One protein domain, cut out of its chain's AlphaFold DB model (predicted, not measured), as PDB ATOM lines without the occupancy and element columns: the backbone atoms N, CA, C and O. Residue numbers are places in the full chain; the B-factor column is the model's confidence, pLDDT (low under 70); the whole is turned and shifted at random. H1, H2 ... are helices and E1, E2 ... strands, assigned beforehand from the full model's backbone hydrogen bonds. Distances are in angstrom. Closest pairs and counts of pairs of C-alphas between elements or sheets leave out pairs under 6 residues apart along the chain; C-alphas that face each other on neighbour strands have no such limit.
ATOM      1  N   HIS A 369     112.220 136.307 157.973       73.38
ATOM      2  CA  HIS A 369     112.624 136.823 156.665       73.38
ATOM      3  C   HIS A 369     113.839 137.742 156.842       73.38
ATOM      4  O   HIS A 369     113.687 138.966 156.847       73.38
ATOM      5  N   PRO A 370     115.038 137.197 157.096       74.00
ATOM      6  CA  PRO A 370     116.221 138.030 157.195       74.00
ATOM      7  C   PRO A 370     116.703 138.477 155.822       74.00
ATOM      8  O   PRO A 370     116.732 137.707 154.864       74.00
ATOM      9  N   GLU A 371     117.239 139.689 155.764       77.88
ATOM     10  CA  GLU A 371     118.162 140.048 154.694       77.88
ATOM     11  C   GLU A 371     119.478 139.278 154.907       77.88
ATOM     12  O   GLU A 371     120.128 139.436 155.941       77.88
ATOM     13  N   LEU A 372     119.891 138.440 153.950       74.94
ATOM     14  CA  LEU A 372     121.087 137.583 154.072       74.94
ATOM     15  C   LEU A 372     122.380 138.368 154.376       74.94
ATOM     16  O   LEU A 372     123.257 137.876 155.089       74.94
ATOM     17  N   ASP A 373     122.478 139.603 153.883       79.31
ATOM     18  CA  ASP A 373     123.620 140.493 154.113       79.31
ATOM     19  C   ASP A 373     123.541 141.288 155.428       79.31
ATOM     20  O   ASP A 373     124.496 141.983 155.798       79.31
ATOM     21  N   SER A 374     122.428 141.185 156.158       84.44
ATOM     22  CA  SER A 374     122.258 141.861 157.443       84.44
ATOM     23  C   SER A 374     123.105 141.216 158.543       84.44
ATOM     24  O   SER A 374     123.469 140.038 158.500       84.44
ATOM     25  N   GLN A 375     123.457 142.025 159.542       91.06
ATOM     26  CA  GLN A 375     124.132 141.555 160.747       91.06
ATOM     27  C   GLN A 375     123.078 141.071 161.743       91.06
ATOM     28  O   GLN A 375     122.232 141.861 162.157       91.06
ATOM     29  N   ALA A 376     123.181 139.816 162.163       89.69
ATOM     30  CA  ALA A 376     122.423 139.275 163.278       89.69
ATOM     31  C   ALA A 376     123.330 139.128 164.505       89.69
ATOM     32  O   ALA A 376     124.514 138.791 164.406       89.69
ATOM     33  N   THR A 377     122.762 139.377 165.677       91.44
ATOM     34  CA  THR A 377     123.312 138.903 166.938       91.44
ATOM     35  C   THR A 377     123.091 137.398 167.027       91.44
ATOM     36  O   THR A 377     121.967 136.912 166.909       91.44
ATOM     37  N   VAL A 378     124.164 136.677 167.318       91.25
ATOM     38  CA  VAL A 378     124.168 135.239 167.554       91.25
ATOM     39  C   VAL A 378     124.406 135.001 169.030       91.25
ATOM     40  O   VAL A 378     125.397 135.468 169.589       91.25
ATOM     41  N   ILE A 379     123.502 134.270 169.661       90.62
ATOM     42  CA  ILE A 379     123.628 133.825 171.041       90.62
ATOM     43  C   ILE A 379     123.982 132.342 170.988       90.62
ATOM     44  O   ILE A 379     123.153 131.515 170.625       90.62
ATOM     45  N   HIS A 380     125.203 131.977 171.349       90.31
ATOM     46  CA  HIS A 380     125.577 130.570 171.465       90.31
ATOM     47  C   HIS A 380     125.010 130.031 172.778       90.31
ATOM     48  O   HIS A 380     125.369 130.526 173.848       90.31
ATOM     49  N   VAL A 381     124.093 129.062 172.712       87.94
ATOM     50  CA  VAL A 381     123.333 128.586 173.882       87.94
ATOM     51  C   VAL A 381     123.665 127.130 174.204       87.94
ATOM     52  O   VAL A 381     123.225 126.227 173.486       87.94
ATOM     53  N   PRO A 382     124.375 126.857 175.315       82.19
ATOM     54  CA  PRO A 382     124.586 125.492 175.785       82.19
ATOM     55  C   PRO A 382     123.253 124.759 175.966       82.19
ATOM     56  O   PRO A 382     122.374 125.231 176.683       82.19
ATOM     57  N   GLY A 383     123.112 123.597 175.327       79.31
ATOM     58  CA  GLY A 383     121.892 122.782 175.372       79.31
ATOM     59  C   GLY A 383     121.071 122.792 174.082       79.31
ATOM     60  O   GLY A 383     120.240 121.906 173.906       79.31
ATOM     61  N   ILE A 384     121.343 123.722 173.163       82.38
ATOM     62  CA  ILE A 384     120.928 123.600 171.761       82.38
ATOM     63  C   ILE A 384     121.946 122.694 171.049       82.38
ATOM     64  O   ILE A 384     123.148 122.804 171.315       82.38
ATOM     65  N   ALA A 385     121.490 121.763 170.203       77.94
ATOM     66  CA  ALA A 385     122.408 120.870 169.499       77.94
ATOM     67  C   ALA A 385     123.295 121.685 168.540       77.94
ATOM     68  O   ALA A 385     122.797 122.628 167.926       77.94
ATOM     69  N   PRO A 386     124.599 121.377 168.412       78.56
ATOM     70  CA  PRO A 386     125.483 122.109 167.509       78.56
ATOM     71  C   PRO A 386     124.900 122.188 166.094       78.56
ATOM     72  O   PRO A 386     124.526 121.165 165.528       78.56
ATOM     73  N   GLY A 387     124.819 123.400 165.540       74.00
ATOM     74  CA  GLY A 387     124.232 123.652 164.219       74.00
ATOM     75  C   GLY A 387     122.738 123.994 164.227       74.00
ATOM     76  O   GLY A 387     122.279 124.641 163.291       74.00
ATOM     77  N   ASP A 388     121.988 123.672 165.285       80.81
ATOM     78  CA  ASP A 388     120.584 124.079 165.379       80.81
ATOM     79  C   ASP A 388     120.484 125.599 165.571       80.81
ATOM     80  O   ASP A 388     121.169 126.178 166.423       80.81
ATOM     81  N   ILE A 389     119.589 126.238 164.810       81.69
ATOM     82  CA  ILE A 389     119.235 127.650 164.973       81.69
ATOM     83  C   ILE A 389     117.852 127.762 165.603       81.69
ATOM     84  O   ILE A 389     116.860 127.252 165.082       81.69
ATOM     85  N   LEU A 390     117.776 128.529 166.683       83.56
ATOM     86  CA  LEU A 390     116.544 129.033 167.247       83.56
ATOM     87  C   LEU A 390     116.411 130.526 166.954       83.56
ATOM     88  O   LEU A 390     117.225 131.342 167.374       83.56
ATOM     89  N   TYR A 391     115.333 130.906 166.290       81.62
ATOM     90  CA  TYR A 391     115.027 132.309 166.073       81.62
ATOM     91  C   TYR A 391     114.386 132.922 167.324       81.62
ATOM     92  O   TYR A 391     113.387 132.407 167.828       81.62
ATOM     93  N   ILE A 392     114.968 134.014 167.829       83.06
ATOM     94  CA  ILE A 392     114.492 134.693 169.043       83.06
ATOM     95  C   ILE A 392     113.864 136.044 168.692       83.06
ATOM     96  O   ILE A 392     112.850 136.395 169.278       83.06
ATOM     97  N   GLY A 393     114.413 136.790 167.730       81.19
ATOM     98  CA  GLY A 393     113.872 138.081 167.289       81.19
ATOM     99  C   GLY A 393     114.502 138.554 165.979       81.19
ATOM    100  O   GLY A 393     115.437 137.926 165.502       81.19
ATOM    101  N   THR A 394     114.020 139.665 165.406       80.06
ATOM    102  CA  THR A 394     114.333 140.127 164.028       80.06
ATOM    103  C   THR A 394     115.806 140.055 163.637       80.06
ATOM    104  O   THR A 394     116.132 139.632 162.530       80.06
ATOM    105  N   ASP A 395     116.682 140.437 164.560       85.19
ATOM    106  CA  ASP A 395     118.131 140.475 164.419       85.19
ATOM    107  C   ASP A 395     118.847 139.581 165.445       85.19
ATOM    108  O   ASP A 395     120.038 139.766 165.676       85.19
ATOM    109  N   VAL A 396     118.151 138.640 166.095       87.69
ATOM    110  CA  VAL A 396     118.707 137.795 167.161       87.69
ATOM    111  C   VAL A 396     118.371 136.325 166.930       87.69
ATOM    112  O   VAL A 396     117.208 135.913 166.977       87.69
ATOM    113  N   VAL A 397     119.413 135.518 166.771       89.19
ATOM    114  CA  VAL A 397     119.321 134.060 166.693       89.19
ATOM    115  C   VAL A 397     120.086 133.429 167.849       89.19
ATOM    116  O   VAL A 397     121.156 133.902 168.223       89.19
ATOM    117  N   ALA A 398     119.551 132.360 168.422       88.75
ATOM    118  CA  ALA A 398     120.312 131.447 169.255       88.75
ATOM    119  C   ALA A 398     120.806 130.277 168.410       88.75
ATOM    120  O   ALA A 398     120.068 129.758 167.582       88.75
ATOM    121  N   VAL A 399     122.049 129.865 168.616       89.00
ATOM    122  CA  VAL A 399     122.667 128.760 167.884       89.00
ATOM    123  C   VAL A 399     123.271 127.784 168.880       89.00
ATOM    124  O   VAL A 399     123.788 128.186 169.928       89.00
ATOM    125  N   GLY A 400     123.193 126.494 168.568       84.94
ATOM    126  CA  GLY A 400     123.928 125.479 169.307       84.94
ATOM    127  C   GLY A 400     125.430 125.756 169.270       84.94
ATOM    128  O   GLY A 400     125.984 125.913 168.180       84.94
ATOM    129  N   PRO A 401     126.107 125.841 170.427       81.00
ATOM    130  CA  PRO A 401     127.520 126.164 170.477       81.00
ATOM    131  C   PRO A 401     128.357 125.112 169.753       81.00
ATOM    132  O   PRO A 401     127.968 123.946 169.629       81.00
ATOM    133  N   LYS A 402     129.568 125.504 169.346       75.56
ATOM    134  CA  LYS A 402     130.573 124.537 168.897       75.56
ATOM    135  C   LYS A 402     130.881 123.549 170.023       75.56
ATOM    136  O   LYS A 402     130.842 123.900 171.205       75.56
ATOM    137  N   ALA A 403     131.216 122.312 169.663       72.12
ATOM    138  CA  ALA A 403     131.571 121.285 170.637       72.12
ATOM    139  C   ALA A 403     132.657 121.796 171.610       72.12
ATOM    140  O   ALA A 403     133.756 122.158 171.193       72.12
ATOM    141  N   GLY A 404     132.338 121.825 172.908       73.00
ATOM    142  CA  GLY A 404     133.244 122.263 173.979       73.00
ATOM    143  C   GLY A 404     132.919 123.623 174.606       73.00
ATOM    144  O   GLY A 404     133.388 123.889 175.715       73.00
ATOM    145  N   ASP A 405     132.081 124.444 173.973       78.19
ATOM    146  CA  ASP A 405     131.607 125.691 174.575       78.19
ATOM    147  C   ASP A 405     130.523 125.392 175.624       78.19
ATOM    148  O   ASP A 405     129.509 124.745 175.363       78.19
ATOM    149  N   THR A 406     130.773 125.831 176.860       81.94
ATOM    150  CA  THR A 406     129.932 125.524 178.036       81.94
ATOM    151  C   THR A 406     129.230 126.745 178.619       81.94
ATOM    152  O   THR A 406     128.459 126.609 179.570       81.94
ATOM    153  N   ASP A 407     129.491 127.928 178.069       85.38
ATOM    154  CA  ASP A 407     128.919 129.190 178.527       85.38
ATOM    155  C   ASP A 407     128.192 129.893 177.383       85.38
ATOM    156  O   ASP A 407     128.456 129.626 176.208       85.38
ATOM    157  N   ILE A 408     127.285 130.799 177.739       87.19
ATOM    158  CA  ILE A 408     126.645 131.662 176.753       87.19
ATOM    159  C   ILE A 408     127.685 132.645 176.233       87.19
ATOM    160  O   ILE A 408     128.298 133.388 177.005       87.19
ATOM    161  N   SER A 409     127.839 132.683 174.916       88.31
ATOM    162  CA  SER A 409     128.597 133.724 174.237       88.31
ATOM    163  C   SER A 409     127.703 134.453 173.250       88.31
ATOM    164  O   SER A 409     126.715 133.909 172.754       88.31
ATOM    165  N   ILE A 410     128.019 135.720 173.020       89.94
ATOM    166  CA  ILE A 410     127.292 136.551 172.078       89.94
ATOM    167  C   ILE A 410     128.290 137.088 171.069       89.94
ATOM    168  O   ILE A 410     129.318 137.652 171.450       89.94
ATOM    169  N   ASP A 411     127.988 136.915 169.791       90.31
ATOM    170  CA  ASP A 411     128.736 137.538 168.710       90.31
ATOM    171  C   ASP A 411     127.790 138.179 167.684       90.31
ATOM    172  O   ASP A 411     126.565 138.087 167.781       90.31
ATOM    173  N   ARG A 412     128.362 138.934 166.745       89.88
ATOM    174  CA  ARG A 412     127.631 139.477 165.597       89.88
ATOM    175  C   ARG A 412     128.201 138.880 164.331       89.88
ATOM    176  O   ARG A 412     129.412 138.955 164.116       89.88
ATOM    177  N   ARG A 413     127.330 138.325 163.495       88.06
ATOM    178  CA  ARG A 413     127.695 137.706 162.217       88.06
ATOM    179  C   ARG A 413     126.722 138.110 161.135       88.06
ATOM    180  O   ARG A 413     125.609 138.554 161.419       88.06
ATOM    181  N   LYS A 414     127.141 137.967 159.881       85.56
ATOM    182  CA  LYS A 414     126.191 138.098 158.777       85.56
ATOM    183  C   LYS A 414     125.232 136.913 158.793       85.56
ATOM    184  O   LYS A 414     125.658 135.791 159.065       85.56
ATOM    185  N   VAL A 415     123.965 137.145 158.465       79.88
ATOM    186  CA  VAL A 415     122.973 136.065 158.380       79.88
ATOM    187  C   VAL A 415     123.422 134.982 157.403       79.88
ATOM    188  O   VAL A 415     123.309 133.805 157.723       79.88
ATOM    189  N   ILE A 416     124.019 135.356 156.271       74.62
ATOM    190  CA  ILE A 416     124.548 134.385 155.310       74.62
ATOM    191  C   ILE A 416     125.611 133.467 155.925       74.62
ATOM    192  O   ILE A 416     125.580 132.271 155.687       74.62
ATOM    193  N   GLU A 417     126.494 133.978 156.789       77.00
ATOM    194  CA  GLU A 417     127.504 133.155 157.470       77.00
ATOM    195  C   GLU A 417     126.861 132.199 158.473       77.00
ATOM    196  O   GLU A 417     127.340 131.082 158.661       77.00
ATOM    197  N   LEU A 418     125.776 132.628 159.124       76.06
ATOM    198  CA  LEU A 418     125.012 131.787 160.037       76.06
ATOM    199  C   LEU A 418     124.358 130.659 159.271       76.06
ATOM    200  O   LEU A 418     124.659 129.509 159.561       76.06
ATOM    201  N   VAL A 419     123.566 130.980 158.249       68.81
ATOM    202  CA  VAL A 419     122.896 129.992 157.403       68.81
ATOM    203  C   VAL A 419     123.924 129.052 156.773       68.81
ATOM    204  O   VAL A 419     123.755 127.851 156.871       68.81
ATOM    205  N   SER A 420     125.047 129.539 156.245       64.25
ATOM    206  CA  SER A 420     126.089 128.670 155.676       64.25
ATOM    207  C   SER A 420     126.825 127.797 156.703       64.25
ATOM    208  O   SER A 420     127.343 126.752 156.331       64.25
ATOM    209  N   SER A 421     126.906 128.205 157.976       62.59
ATOM    210  CA  SER A 421     127.576 127.422 159.035       62.59
ATOM    211  C   SER A 421     126.647 126.483 159.806       62.59
ATOM    212  O   SER A 421     127.121 125.632 160.553       62.59
ATOM    213  N   THR A 422     125.337 126.635 159.635       57.78
ATOM    214  CA  THR A 422     124.293 125.866 160.335       57.78
ATOM    215  C   THR A 422     123.447 125.029 159.382       57.78
ATOM    216  O   THR A 422     122.908 124.000 159.780       57.78
TER     217      THR A 422
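Overview. This is residues 369 to 422 of the 590 residues of an uncharacterized protein of Planctomycetes bacterium Pan216 (UniProt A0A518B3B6). A strongly twisted sheet of four strands, in the order E2 E3 E1 E4, has one short helix, H1, packed on it. The printed part has 54 residues, with E1, E2, E3, E4 and H1 in chain order; the sheet and class are mixed. It is compact, with a radius of gyration of the C-alphas of 10.3 A, and spans 30 by 18 by 15 A.

Arrangement. E1, residues 375 to 380, is antiparallel to E4, residues 409 to 414, with N 378 and O 411 2.8 A apart. E1 is parallel to E3, residues 396 to 399, with N 397 and O 377 2.9 A apart. E2, residues 389 to 393, forms a hairpin with E3, with N 398 and O 390 2.7 A apart. H1, residues 415 to 422, is on the sheet; its closest C-alphas to E1 are those of Val 415 and Ala 376, 5.9 A apart. In H1 every O i to N i+4 pair is within hydrogen-bond range.

Along the chain. From first to last C-alpha, E1 measures 15.4 A from (124.132, 141.555, 160.747), E2 12.0 A, E3 9.9 A, E4 16.2 A and H1 10.5 A, ending at (124.293, 125.866, 160.335).

Size, cuts and confidence. The C-alphas farthest apart, of His 369 and Gly 404, are 30.6 A apart. The printed part has no cut and no long link. Residues 419 to 422 have pLDDT under 70.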